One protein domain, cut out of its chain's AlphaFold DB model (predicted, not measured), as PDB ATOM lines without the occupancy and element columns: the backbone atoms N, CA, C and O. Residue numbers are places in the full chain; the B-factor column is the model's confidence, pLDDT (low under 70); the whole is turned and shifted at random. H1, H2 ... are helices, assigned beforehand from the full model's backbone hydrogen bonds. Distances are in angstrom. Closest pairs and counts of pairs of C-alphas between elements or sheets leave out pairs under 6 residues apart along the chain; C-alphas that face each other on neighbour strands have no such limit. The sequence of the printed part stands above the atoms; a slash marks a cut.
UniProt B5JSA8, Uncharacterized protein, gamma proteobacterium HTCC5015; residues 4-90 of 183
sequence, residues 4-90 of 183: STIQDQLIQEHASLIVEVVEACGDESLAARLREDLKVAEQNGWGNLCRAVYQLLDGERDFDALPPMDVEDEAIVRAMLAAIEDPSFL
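What this domain is: This is residues 4 to 90 of the 183 residues of an uncharacterized protein of gamma proteobacterium HTCC5015 (UniProt B5JSA8). Three helices with nearly parallel lines, H3, H4 and H5, stand side by side in a curved row with H4 in the middle, and H2 crosses the inside of the curve from H5 to the early part of H3. H1 packs crosswise on H5, away from H3 and H4, and a long loop, residues 58 to 70, leads from the end of H4 back to the beginning of H5. The printed part has 87 residues with five named helices, H1 to H5 in chain order, and no named strand; the class is all helix. The whole is compact and rounded, with a radius of gyration of the C-alphas of 12.0 A and spans of 33 by 29 by 24 A.

How they stand to each other: Start with H1, residues 4 to 13, which touches H5, residues 71 to 85, about perpendicular at 76 degrees; their closest C-alphas are those of Ile 11 and Ile 76, 5.7 A apart. Go on to H2, residues 15 to 24, which touches H5 at a steep tilt of 45 degrees, the same way, closest at the C-alphas of Ile 18 and Met 80, 5.5 A apart. Next look at H3, residues 28 to 43, which touches H2 with residues 30 to 34 alone, at a steep tilt of 48 degrees, opposite ways; the C-alphas of Ala 24 and Ala 31 are closest, at 4.5 A. H3 and H4, residues 47 to 57, form a helical hairpin and touch at a shallow tilt of 10 degrees, opposite ways, closest at the C-alphas of Leu 38 and Cys 50, 5.9 A. H5 touches H4 with residues 73 to 77 alone, at a shallow tilt of 6 degrees, the same way; the closest C-alphas are those of Leu 49 and Asp 73, 6.0 A apart. H2 and H4 only just touch, with 3 pairs of C-alphas within 8 A, the closest being those of Ala 24 and Leu 57 at 7.0 A. H2, H4 and H5 are a bundle, three helices that touch one another. H1 is apart from H3 and H4, and H3 is apart from H5. In H1, H2, H4 and H5 every O i to N i+4 pair is within hydrogen-bond range; in H3 it is 10 of 12.

Where its parts are: Find C-alpha 4 at (113.455, 79.582, 116.168); from there H1 runs 14.3 A to C-alpha 13. H2 covers 14.1 A from Ala 15 to Ala 24. H3, the longest, begins at C-alpha 28, (104.593, 111.264, 109.254), and measures 23.2 A, with a kink of 27 degrees near residue 37. H4 measures 15.3 A from Gly 47 to Leu 57, and H5 runs 21.3 A from Val 71 to C-alpha 85 at (116.858, 98.133, 107.122).

The domain as a whole: Look for the two C-alphas farthest apart at Thr 5 and Ser 29, 34.6 A. The printed part has no cut; the links H1 to H2, H2 to H3 and H3 to H4 are tight, and H4 to H5 is a long link of 13 residues. The model's mean pLDDT is 90.2 over the printed part, and residues 4 to 6 are under 70.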
ATOM      1  N   SER A   4     113.817  78.905 117.431       54.47
ATOM      2  CA  SER A   4     113.455  79.582 116.168       54.47
ATOM      3  C   SER A   4     111.945  79.567 115.929       54.47
ATOM      4  O   SER A   4     111.359  80.608 115.688       54.47
ATOM      5  N   THR A   5     111.286  78.418 116.111       61.16
ATOM      6  CA  THR A   5     109.853  78.268 115.812       61.16
ATOM      7  C   THR A   5     108.958  79.152 116.685       61.16
ATOM      8  O   THR A   5     107.968  79.688 116.201       61.16
ATOM      9  N   ILE A   6     109.312  79.325 117.963       65.19
ATOM     10  CA  ILE A   6     108.544  80.159 118.902       65.19
ATOM     11  C   ILE A   6     108.735  81.644 118.575       65.19
ATOM     12  O   ILE A   6     107.765  82.396 118.573       65.19
ATOM     13  N   GLN A   7     109.966  82.063 118.258       72.12
ATOM     14  CA  GLN A   7     110.245  83.442 117.846       72.12
ATOM     15  C   GLN A   7     109.547  83.796 116.535       72.12
ATOM     16  O   GLN A   7     108.945  84.860 116.439       72.12
ATOM     17  N   ASP A   8     109.575  82.890 115.559       73.31
ATOM     18  CA  ASP A   8     108.900  83.089 114.279       73.31
ATOM     19  C   ASP A   8     107.384  83.239 114.497       73.31
ATOM     20  O   ASP A   8     106.773  84.187 114.003       73.31
ATOM     21  N   GLN A   9     106.778  82.367 115.312       70.81
ATOM     22  CA  GLN A   9     105.356  82.444 115.648       70.81
ATOM     23  C   GLN A   9     104.992  83.759 116.342       70.81
ATOM     24  O   GLN A   9     103.997  84.380 115.976       70.81
ATOM     25  N   LEU A  10     105.814  84.211 117.285       80.75
ATOM     26  CA  LEU A  10     105.605  85.470 117.986       80.75
ATOM     27  C   LEU A  10     105.667  86.683 117.048       80.75
ATOM     28  O   LEU A  10     104.796  87.554 117.097       80.75
ATOM     29  N   ILE A  11     106.690  86.734 116.189       86.62
ATOM     30  CA  ILE A  11     106.850  87.778 115.169       86.62
ATOM     31  C   ILE A  11     105.615  87.807 114.271       86.62
ATOM     32  O   ILE A  11     105.110  88.877 113.939       86.62
ATOM     33  N   GLN A  12     105.084  86.638 113.920       83.31
ATOM     34  CA  GLN A  12     103.897  86.550 113.085       83.31
ATOM     35  C   GLN A  12     102.610  86.969 113.788       83.31
ATOM     36  O   GLN A  12     101.782  87.641 113.175       83.31
ATOM     37  N   GLU A  13     102.429  86.606 115.057       82.25
ATOM     38  CA  GLU A  13     101.292  87.074 115.859       82.25
ATOM     39  C   GLU A  13     101.257  88.608 115.927       82.25
ATOM     40  O   GLU A  13     100.183  89.208 115.886       82.25
ATOM     41  N   HIS A  14     102.431  89.243 115.900       89.81
ATOM     42  CA  HIS A  14     102.596  90.694 115.918       89.81
ATOM     43  C   HIS A  14     102.886  91.311 114.540       89.81
ATOM     44  O   HIS A  14     103.224  92.492 114.450       89.81
ATOM     45  N   ALA A  15     102.702  90.564 113.447       90.06
ATOM     46  CA  ALA A  15     103.064  91.010 112.101       90.06
ATOM     47  C   ALA A  15     102.359  92.310 111.684       90.06
ATOM     48  O   ALA A  15     102.978  93.171 111.065       90.06
ATOM     49  N   SER A  16     101.087  92.485 112.063       88.75
ATOM     50  CA  SER A  16     100.338  93.720 111.769       88.75
ATOM     51  C   SER A  16     100.994  94.948 112.404       88.75
ATOM     52  O   SER A  16     101.157  95.965 111.736       88.75
ATOM     53  N   LEU A  17     101.417  94.831 113.668       92.62
ATOM     54  CA  LEU A  17     102.102  95.905 114.384       92.62
ATOM     55  C   LEU A  17     103.479  96.182 113.772       92.62
ATOM     56  O   LEU A  17     103.846  97.339 113.587       92.62
ATOM     57  N   ILE A  18     104.237  95.133 113.440       94.81
ATOM     58  CA  ILE A  18     105.566  95.266 112.827       94.81
ATOM     59  C   ILE A  18     105.468  96.033 111.505       94.81
ATOM     60  O   ILE A  18     106.206  96.997 111.310       94.81
ATOM     61  N   VAL A  19     104.534  95.655 110.627       94.12
ATOM     62  CA  VAL A  19     104.299  96.353 109.353       94.12
ATOM     63  C   VAL A  19     103.907  97.810 109.591       94.12
ATOM     64  O   VAL A  19     104.511  98.700 108.997       94.12
ATOM     65  N   GLU A  20     102.956  98.068 110.492       93.50
ATOM     66  CA  GLU A  20     102.476  99.423 110.776       93.50
ATOM     67  C   GLU A  20     103.596 100.347 111.286       93.50
ATOM     68  O   GLU A  20     103.710 101.486 110.834       93.50
ATOM     69  N   VAL A  21     104.472  99.856 112.171       96.25
ATOM     70  CA  VAL A  21     105.630 100.618 112.671       96.25
ATOM     71  C   VAL A  21     106.631 100.915 111.554       96.25
ATOM     72  O   VAL A  21     107.128 102.041 111.455       96.25
ATOM     73  N   VAL A  22     106.941  99.926 110.712       95.88
ATOM     74  CA  VAL A  22     107.911 100.081 109.616       95.88
ATOM     75  C   VAL A  22     107.390 101.077 108.575       95.88
ATOM     76  O   VAL A  22     108.135 101.960 108.150       95.88
ATOM     77  N   GLU A  23     106.108 100.998 108.210       94.12
ATOM     78  CA  GLU A  23     105.463 101.958 107.306       94.12
ATOM     79  C   GLU A  23     105.445 103.371 107.905       94.12
ATOM     80  O   GLU A  23     105.807 104.343 107.236       94.12
ATOM     81  N   ALA A  24     105.104 103.493 109.191       96.25
ATOM     82  CA  ALA A  24     105.083 104.765 109.905       96.25
ATOM     83  C   ALA A  24     106.467 105.431 110.008       96.25
ATOM     84  O   ALA A  24     106.551 106.656 110.050       96.25
ATOM     85  N   CYS A  25     107.566 104.670 109.979       94.19
ATOM     86  CA  CYS A  25     108.915 105.245 109.930       94.19
ATOM     87  C   CYS A  25     109.179 106.064 108.649       94.19
ATOM     88  O   CYS A  25     110.083 106.899 108.642       94.19
ATOM     89  N   GLY A  26     108.416 105.831 107.573       90.69
ATOM     90  CA  GLY A  26     108.499 106.569 106.308       90.69
ATOM     91  C   GLY A  26     107.359 107.567 106.063       90.69
ATOM     92  O   GLY A  26     107.427 108.320 105.090       90.69
ATOM     93  N   ASP A  27     106.328 107.592 106.915       94.00
ATOM     94  CA  ASP A  27     105.118 108.405 106.741       94.00
ATOM     95  C   ASP A  27     104.720 109.104 108.052       94.00
ATOM     96  O   ASP A  27     104.233 108.491 109.003       94.00
ATOM     97  N   GLU A  28     104.875 110.429 108.080       91.06
ATOM     98  CA  GLU A  28     104.593 111.264 109.254       91.06
ATOM     99  C   GLU A  28     103.110 111.247 109.672       91.06
ATOM    100  O   GLU A  28     102.794 111.376 110.857       91.06
ATOM    101  N   SER A  29     102.185 111.047 108.727       93.31
ATOM    102  CA  SER A  29     100.751 110.964 109.032       93.31
ATOM    103  C   SER A  29     100.415 109.643 109.720       93.31
ATOM    104  O   SER A  29      99.651 109.633 110.690       93.31
ATOM    105  N   LEU A  30     101.004 108.539 109.249       92.69
ATOM    106  CA  LEU A  30     100.882 107.234 109.903       92.69
ATOM    107  C   LEU A  30     101.565 107.241 111.271       92.69
ATOM    108  O   LEU A  30     100.960 106.803 112.247       92.69
ATOM    109  N   ALA A  31     102.758 107.832 111.379       94.19
ATOM    110  CA  ALA A  31     103.453 107.993 112.652       94.19
ATOM    111  C   ALA A  31     102.613 108.766 113.674       94.19
ATOM    112  O   ALA A  31     102.500 108.342 114.821       94.19
ATOM    113  N   ALA A  32     101.988 109.880 113.279       93.62
ATOM    114  CA  ALA A  32     101.143 110.662 114.179       93.62
ATOM    115  C   ALA A  32      99.947 109.854 114.703       93.62
ATOM    116  O   ALA A  32      99.645 109.911 115.894       93.62
ATOM    117  N   ARG A  33      99.293 109.076 113.831       93.44
ATOM    118  CA  ARG A  33      98.189 108.193 114.222       93.44
ATOM    119  C   ARG A  33      98.659 107.099 115.180       93.44
ATOM    120  O   ARG A  33      98.090 106.963 116.258       93.44
ATOM    121  N   LEU A  34      99.726 106.388 114.820       94.00
ATOM    122  CA  LEU A  34     100.283 105.306 115.624       94.00
ATOM    123  C   LEU A  34     100.683 105.792 117.025       94.00
ATOM    124  O   LEU A  34     100.437 105.114 118.016       94.00
ATOM    125  N   ARG A  35     101.230 107.009 117.143       94.06
ATOM    126  CA  ARG A  35     101.550 107.607 118.449       94.06
ATOM    127  C   ARG A  35     100.325 107.813 119.340       94.06
ATOM    128  O   ARG A  35     100.468 107.741 120.555       94.06
ATOM    129  N   GLU A  36      99.143 108.083 118.789       92.00
ATOM    130  CA  GLU A  36      97.922 108.160 119.603       92.00
ATOM    131  C   GLU A  36      97.494 106.778 120.103       92.00
ATOM    132  O   GLU A  36      97.153 106.636 121.278       92.00
ATOM    133  N   ASP A  37      97.593 105.757 119.254       89.44
ATOM    134  CA  ASP A  37      97.251 104.380 119.616       89.44
ATOM    135  C   ASP A  37      98.210 103.836 120.701       89.44
ATOM    136  O   ASP A  37      97.775 103.256 121.704       89.44
ATOM    137  N   LEU A  38      99.509 104.143 120.595       92.00
ATOM    138  CA  LEU A  38     100.526 103.772 121.588       92.00
ATOM    139  C   LEU A  38     100.294 104.404 122.969       92.00
ATOM    140  O   LEU A  38     100.607 103.779 123.981       92.00
ATOM    141  N   LYS A  39      99.703 105.605 123.063       89.94
ATOM    142  CA  LYS A  39      99.367 106.212 124.371       89.94
ATOM    143  C   LYS A  39      98.365 105.377 125.156       89.94
ATOM    144  O   LYS A  39      98.397 105.386 126.388       89.94
ATOM    145  N   VAL A  40      97.448 104.706 124.461       86.25
ATOM    146  CA  VAL A  40      96.467 103.814 125.087       86.25
ATOM    147  C   VAL A  40      97.150 102.515 125.510       86.25
ATOM    148  O   VAL A  40      96.940 102.053 126.629       86.25
ATOM    149  N   ALA A  41      98.015 101.956 124.661       84.69
ATOM    150  CA  ALA A  41      98.768 100.740 124.967       84.69
ATOM    151  C   ALA A  41      99.726 100.915 126.163       84.69
ATOM    152  O   ALA A  41      99.766 100.058 127.048       84.69
ATOM    153  N   GLU A  42     100.420 102.053 126.262       86.81
ATOM    154  CA  GLU A  42     101.319 102.367 127.383       86.81
ATOM    155  C   GLU A  42     100.576 102.362 128.734       86.81
ATOM    156  O   GLU A  42     101.108 101.878 129.734       86.81
ATOM    157  N   GLN A  43      99.316 102.813 128.765       81.75
ATOM    158  CA  GLN A  43      98.475 102.792 129.972       81.75
ATOM    159  C   GLN A  43      98.040 101.378 130.388       81.75
ATOM    160  O   GLN A  43      97.676 101.170 131.544       81.75
ATOM    161  N   ASN A  44      98.113 100.409 129.473       80.62
ATOM    162  CA  ASN A  44      97.712  99.017 129.682       80.62
ATOM    163  C   ASN A  44      98.896  98.076 129.966       80.62
ATOM    164  O   ASN A  44      98.729  96.861 129.930       80.62
ATOM    165  N   GLY A  45     100.080  98.620 130.265       80.19
ATOM    166  CA  GLY A  45     101.246  97.835 130.683       80.19
ATOM    167  C   GLY A  45     102.303  97.602 129.603       80.19
ATOM    168  O   GLY A  45     103.362  97.078 129.925       80.19
ATOM    169  N   TRP A  46     102.096  98.076 128.371       86.62
ATOM    170  CA  TRP A  46     103.026  97.902 127.242       86.62
ATOM    171  C   TRP A  46     104.126  98.976 127.171       86.62
ATOM    172  O   TRP A  46     104.577  99.372 126.098       86.62
ATOM    173  N   GLY A  47     104.525  99.532 128.317       90.62
ATOM    174  CA  GLY A  47     105.271 100.792 128.362       90.62
ATOM    175  C   GLY A  47     106.666 100.747 127.732       90.62
ATOM    176  O   GLY A  47     107.061 101.713 127.081       90.62
ATOM    177  N   ASN A  48     107.415  99.653 127.893       93.44
ATOM    178  CA  ASN A  48     108.770  99.560 127.338       93.44
ATOM    179  C   ASN A  48     108.751  99.345 125.821       93.44
ATOM    180  O   ASN A  48     109.445 100.084 125.123       93.44
ATOM    181  N   LEU A  49     107.886  98.461 125.310       94.56
ATOM    182  CA  LEU A  49     107.648  98.316 123.873       94.56
ATOM    183  C   LEU A  49     107.201  99.638 123.234       94.56
ATOM    184  O   LEU A  49     107.792 100.076 122.251       94.56
ATOM    185  N   CYS A  50     106.222 100.336 123.825       95.56
ATOM    186  CA  CYS A  50     105.754 101.625 123.300       95.56
ATOM    187  C   CYS A  50     106.887 102.658 123.223       95.56
ATOM    188  O   CYS A  50     107.013 103.375 122.234       95.56
ATOM    189  N   ARG A  51     107.748 102.716 124.247       95.38
ATOM    190  CA  ARG A  51     108.924 103.598 124.261       95.38
ATOM    191  C   ARG A  51     109.949 103.233 123.200       95.38
ATOM    192  O   ARG A  51     110.482 104.148 122.578       95.38
ATOM    193  N   ALA A  52     110.207 101.947 122.981       96.94
ATOM    194  CA  ALA A  52     111.066 101.501 121.891       96.94
ATOM    195  C   ALA A  52     110.482 101.939 120.539       96.94
ATOM    196  O   ALA A  52     111.177 102.582 119.757       96.94
ATOM    197  N   VAL A  53     109.183 101.717 120.306       96.81
ATOM    198  CA  VAL A  53     108.509 102.143 119.069       96.81
ATOM    199  C   VAL A  53     108.586 103.661 118.874       96.81
ATOM    200  O   VAL A  53     108.897 104.106 117.773       96.81
ATOM    201  N   TYR A  54     108.385 104.477 119.917       96.50
ATOM    202  CA  TYR A  54     108.575 105.930 119.804       96.50
ATOM    203  C   TYR A  54     109.992 106.297 119.347       96.50
ATOM    204  O   TYR A  54     110.135 107.138 118.462       96.50
ATOM    205  N   GLN A  55     111.023 105.650 119.897       96.81
ATOM    206  CA  GLN A  55     112.412 105.896 119.498       96.81
ATOM    207  C   GLN A  55     112.678 105.462 118.050       96.81
ATOM    208  O   GLN A  55     113.327 106.198 117.309       96.81
ATOM    209  N   LEU A  56     112.117 104.332 117.606       96.62
ATOM    210  CA  LEU A  56     112.179 103.904 116.203       96.62
ATOM    211  C   LEU A  56     111.530 104.947 115.275       96.62
ATOM    212  O   LEU A  56     112.130 105.329 114.266       96.62
ATOM    213  N   LEU A  57     110.349 105.462 115.635       96.44
ATOM    214  CA  LEU A  57     109.671 106.528 114.889       96.44
ATOM    215  C   LEU A  57     110.459 107.850 114.895       96.44
ATOM    216  O   LEU A  57     110.347 108.625 113.949       96.44
ATOM    217  N   ASP A  58     111.252 108.113 115.937       95.81
ATOM    218  CA  ASP A  58     112.155 109.271 116.031       95.81
ATOM    219  C   ASP A  58     113.486 109.063 115.276       95.81
ATOM    220  O   ASP A  58     114.283 109.995 115.155       95.81
ATOM    221  N   GLY A  59     113.722 107.867 114.726       95.31
ATOM    222  CA  GLY A  59     114.889 107.560 113.898       95.31
ATOM    223  C   GLY A  59     115.981 106.732 114.577       95.31
ATOM    224  O   GLY A  59     117.010 106.497 113.947       95.31
ATOM    225  N   GLU A  60     115.780 106.262 115.811       97.31
ATOM    226  CA  GLU A  60     116.736 105.378 116.489       97.31
ATOM    227  C   GLU A  60     116.791 104.003 115.808       97.31
ATOM    228  O   GLU A  60     115.761 103.423 115.457       97.31
ATOM    229  N   ARG A  61     118.002 103.493 115.586       96.19
ATOM    230  CA  ARG A  61     118.265 102.204 114.922       96.19
ATOM    231  C   ARG A  61     119.205 101.311 115.725       96.19
ATOM    232  O   ARG A  61     119.326 100.132 115.404       96.19
ATOM    233  N   ASP A  62     119.862 101.850 116.747       95.75
ATOM    234  CA  ASP A  62     120.687 101.083 117.664       95.75
ATOM    235  C   ASP A  62     119.807 100.407 118.718       95.75
ATOM    236  O   ASP A  62     119.166 101.063 119.539       95.75
ATOM    237  N   PHE A  63     119.780  99.075 118.698       93.00
ATOM    238  CA  PHE A  63     119.009  98.291 119.655       93.00
ATOM    239  C   PHE A  63     119.487  98.505 121.099       93.00
ATOM    240  O   PHE A  63     118.669  98.514 122.015       93.00
ATOM    241  N   ASP A  64     120.788  98.719 121.314       93.38
ATOM    242  CA  ASP A  64     121.353  98.866 122.660       93.38
ATOM    243  C   ASP A  64     120.993 100.221 123.306       93.38
ATOM    244  O   ASP A  64     121.152 100.398 124.517       93.38
ATOM    245  N   ALA A  65     120.480 101.176 122.520       94.44
ATOM    246  CA  ALA A  65     119.969 102.460 122.998       94.44
ATOM    247  C   ALA A  65     118.504 102.394 123.484       94.44
ATOM    248  O   ALA A  65     118.028 103.325 124.144       94.44
ATOM    249  N   LEU A  66     117.797 101.298 123.184       95.31
ATOM    250  CA  LEU A  66     116.380 101.109 123.492       95.31
ATOM    251  C   LEU A  66     116.157 100.729 124.973       95.31
ATOM    252  O   LEU A  66     117.069 100.248 125.653       95.31
ATOM    253  N   PRO A  67     114.947 100.953 125.529       94.00
ATOM    254  CA  PRO A  67     114.629 100.545 126.896       94.00
ATOM    255  C   PRO A  67     114.734  99.020 127.086       94.00
ATOM    256  O   PRO A  67     114.516  98.268 126.139       94.00
ATOM    257  N   PRO A  68     114.992  98.542 128.320       93.19
ATOM    258  CA  PRO A  68     114.998  97.112 128.603       93.19
ATOM    259  C   PRO A  68     113.607  96.518 128.367       93.19
ATOM    260  O   PRO A  68     112.603  97.042 128.856       93.19
ATOM    261  N   MET A  69     113.567  95.411 127.645       93.25
ATOM    262  CA  MET A  69     112.360  94.710 127.223       93.25
ATOM    263  C   MET A  69     112.419  93.264 127.713       93.25
ATOM    264  O   MET A  69     113.478  92.785 128.124       93.25
ATOM    265  N   ASP A  70     111.276  92.588 127.753       89.81
ATOM    266  CA  ASP A  70     111.292  91.140 127.932       89.81
ATOM    267  C   ASP A  70     111.654  90.441 126.612       89.81
ATOM    268  O   ASP A  70     111.797  91.064 125.560       89.81
ATOM    269  N   VAL A  71     111.838  89.123 126.671       85.12
ATOM    270  CA  VAL A  71     112.264  88.326 125.511       85.12
ATOM    271  C   VAL A  71     111.277  88.438 124.342       85.12
ATOM    272  O   VAL A  71     111.687  88.304 123.187       85.12
ATOM    273  N   GLU A  72     109.998  88.669 124.639       84.94
ATOM    274  CA  GLU A  72     108.933  88.781 123.652       84.94
ATOM    275  C   GLU A  72     109.047  90.110 122.894       84.94
ATOM    276  O   GLU A  72     109.255  90.136 121.676       84.94
ATOM    277  N   ASP A  73     109.042  91.209 123.641       91.69
ATOM    278  CA  ASP A  73     109.193  92.570 123.137       91.69
ATOM    279  C   ASP A  73     110.514  92.745 122.363       91.69
ATOM    280  O   ASP A  73     110.547  93.360 121.292       91.69
ATOM    281  N   GLU A  74     111.615  92.163 122.855       92.44
ATOM    282  CA  GLU A  74     112.908  92.207 122.169       92.44
ATOM    283  C   GLU A  74     112.850  91.562 120.778       92.44
ATOM    284  O   GLU A  74     113.417  92.101 119.823       92.44
ATOM    285  N   ALA A  75     112.184  90.412 120.642       90.62
ATOM    286  CA  ALA A  75     112.062  89.723 119.360       90.62
ATOM    287  C   ALA A  75     111.255  90.555 118.352       90.62
ATOM    288  O   ALA A  75     111.666  90.689 117.196       90.62
ATOM    289  N   ILE A  76     110.162  91.176 118.806       92.81
ATOM    290  CA  ILE A  76     109.309  92.050 117.993       92.81
ATOM    291  C   ILE A  76     110.098  93.271 117.501       92.81
ATOM    292  O   ILE A  76     110.116  93.564 116.303       92.81
ATOM    293  N   VAL A  77     110.811  93.962 118.395       96.19
ATOM    294  CA  VAL A  77     111.583  95.165 118.039       96.19
ATOM    295  C   VAL A  77     112.765  94.843 117.126       96.19
ATOM    296  O   VAL A  77     113.056  95.598 116.197       96.19
ATOM    297  N   ARG A  78     113.435  93.702 117.322       94.62
ATOM    298  CA  ARG A  78     114.493  93.250 116.404       94.62
ATOM    299  C   ARG A  78     113.951  92.979 115.004       94.62
ATOM    300  O   ARG A  78     114.612  93.344 114.034       94.62
ATOM    301  N   ALA A  79     112.759  92.392 114.894       94.25
ATOM    302  CA  ALA A  79     112.100  92.192 113.606       94.25
ATOM    303  C   ALA A  79     111.756  93.531 112.929       94.25
ATOM    304  O   ALA A  79     112.011  93.689 111.738       94.25
ATOM    305  N   MET A  80     111.271  94.524 113.688       96.56
ATOM    306  CA  MET A  80     111.043  95.882 113.173       96.56
ATOM    307  C   MET A  80     112.332  96.508 112.633       96.56
ATOM    308  O   MET A  80     112.342  97.000 111.509       96.56
ATOM    309  N   LEU A  81     113.428  96.474 113.397       96.62
ATOM    310  CA  LEU A  81     114.715  97.035 112.968       96.62
ATOM    311  C   LEU A  81     115.243  96.363 111.696       96.62
ATOM    312  O   LEU A  81     115.652  97.062 110.770       96.62
ATOM    313  N   ALA A  82     115.177  95.030 111.624       94.31
ATOM    314  CA  ALA A  82     115.574  94.283 110.434       94.31
ATOM    315  C   ALA A  82     114.729  94.670 109.207       94.31
ATOM    316  O   ALA A  82     115.276  94.885 108.130       94.31
ATOM    317  N   ALA A  83     113.413  94.820 109.380       93.38
ATOM    318  CA  ALA A  83     112.495  95.217 108.315       93.38
ATOM    319  C   ALA A  83     112.634  96.691 107.887       93.38
ATOM    320  O   ALA A  83     112.400  97.021 106.725       93.38
ATOM    321  N   ILE A  84     113.023  97.583 108.806       95.12
ATOM    322  CA  ILE A  84     113.358  98.981 108.489       95.12
ATOM    323  C   ILE A  84     114.624  99.045 107.622       95.12
ATOM    324  O   ILE A  84     114.696  99.874 106.714       95.12
ATOM    325  N   GLU A  85     115.623  98.208 107.911       93.88
ATOM    326  CA  GLU A  85     116.858  98.133 107.122       93.88
ATOM    327  C   GLU A  85     116.623  97.479 105.752       93.88
ATOM    328  O   GLU A  85     117.069  98.002 104.729       93.88
ATOM    329  N   ASP A  86     115.892  96.364 105.726       91.69
ATOM    330  CA  ASP A  86     115.547  95.626 104.515       91.69
ATOM    331  C   ASP A  86     114.070  95.181 104.558       91.69
ATOM    332  O   ASP A  86     113.717  94.234 105.269       91.69
ATOM    333  N   PRO A  87     113.194  95.811 103.745       89.06
ATOM    334  CA  PRO A  87     111.768  95.494 103.704       89.06
ATOM    335  C   PRO A  87     111.431  94.041 103.345       89.06
ATOM    336  O   PRO A  87     110.287  93.629 103.526       89.06
ATOM    337  N   SER A  88     112.378  93.246 102.831       87.12
ATOM    338  CA  SER A  88     112.156  91.816 102.577       87.12
ATOM    339  C   SER A  88     111.994  90.981 103.853       87.12
ATOM    340  O   SER A  88     111.472  89.869 103.774       87.12
ATOM    341  N   PHE A  89     112.367  91.520 105.022       87.00
ATOM    342  CA  PHE A  89     112.109  90.910 106.332       87.00
ATOM    343  C   PHE A  89     110.739  91.257 106.924       87.00
ATOM    344  O   PHE A  89     110.431  90.807 108.027       87.00
ATOM    345  N   LEU A  90     109.910  92.045 106.229       87.56
ATOM    346  CA  LEU A  90     108.551  92.307 106.694       87.56
ATOM    347  C   LEU A  90     107.753  90.996 106.768       87.56
ATOM    348  O   LEU A  90     107.636  90.302 105.753       87.56
TER     349      LEU A  90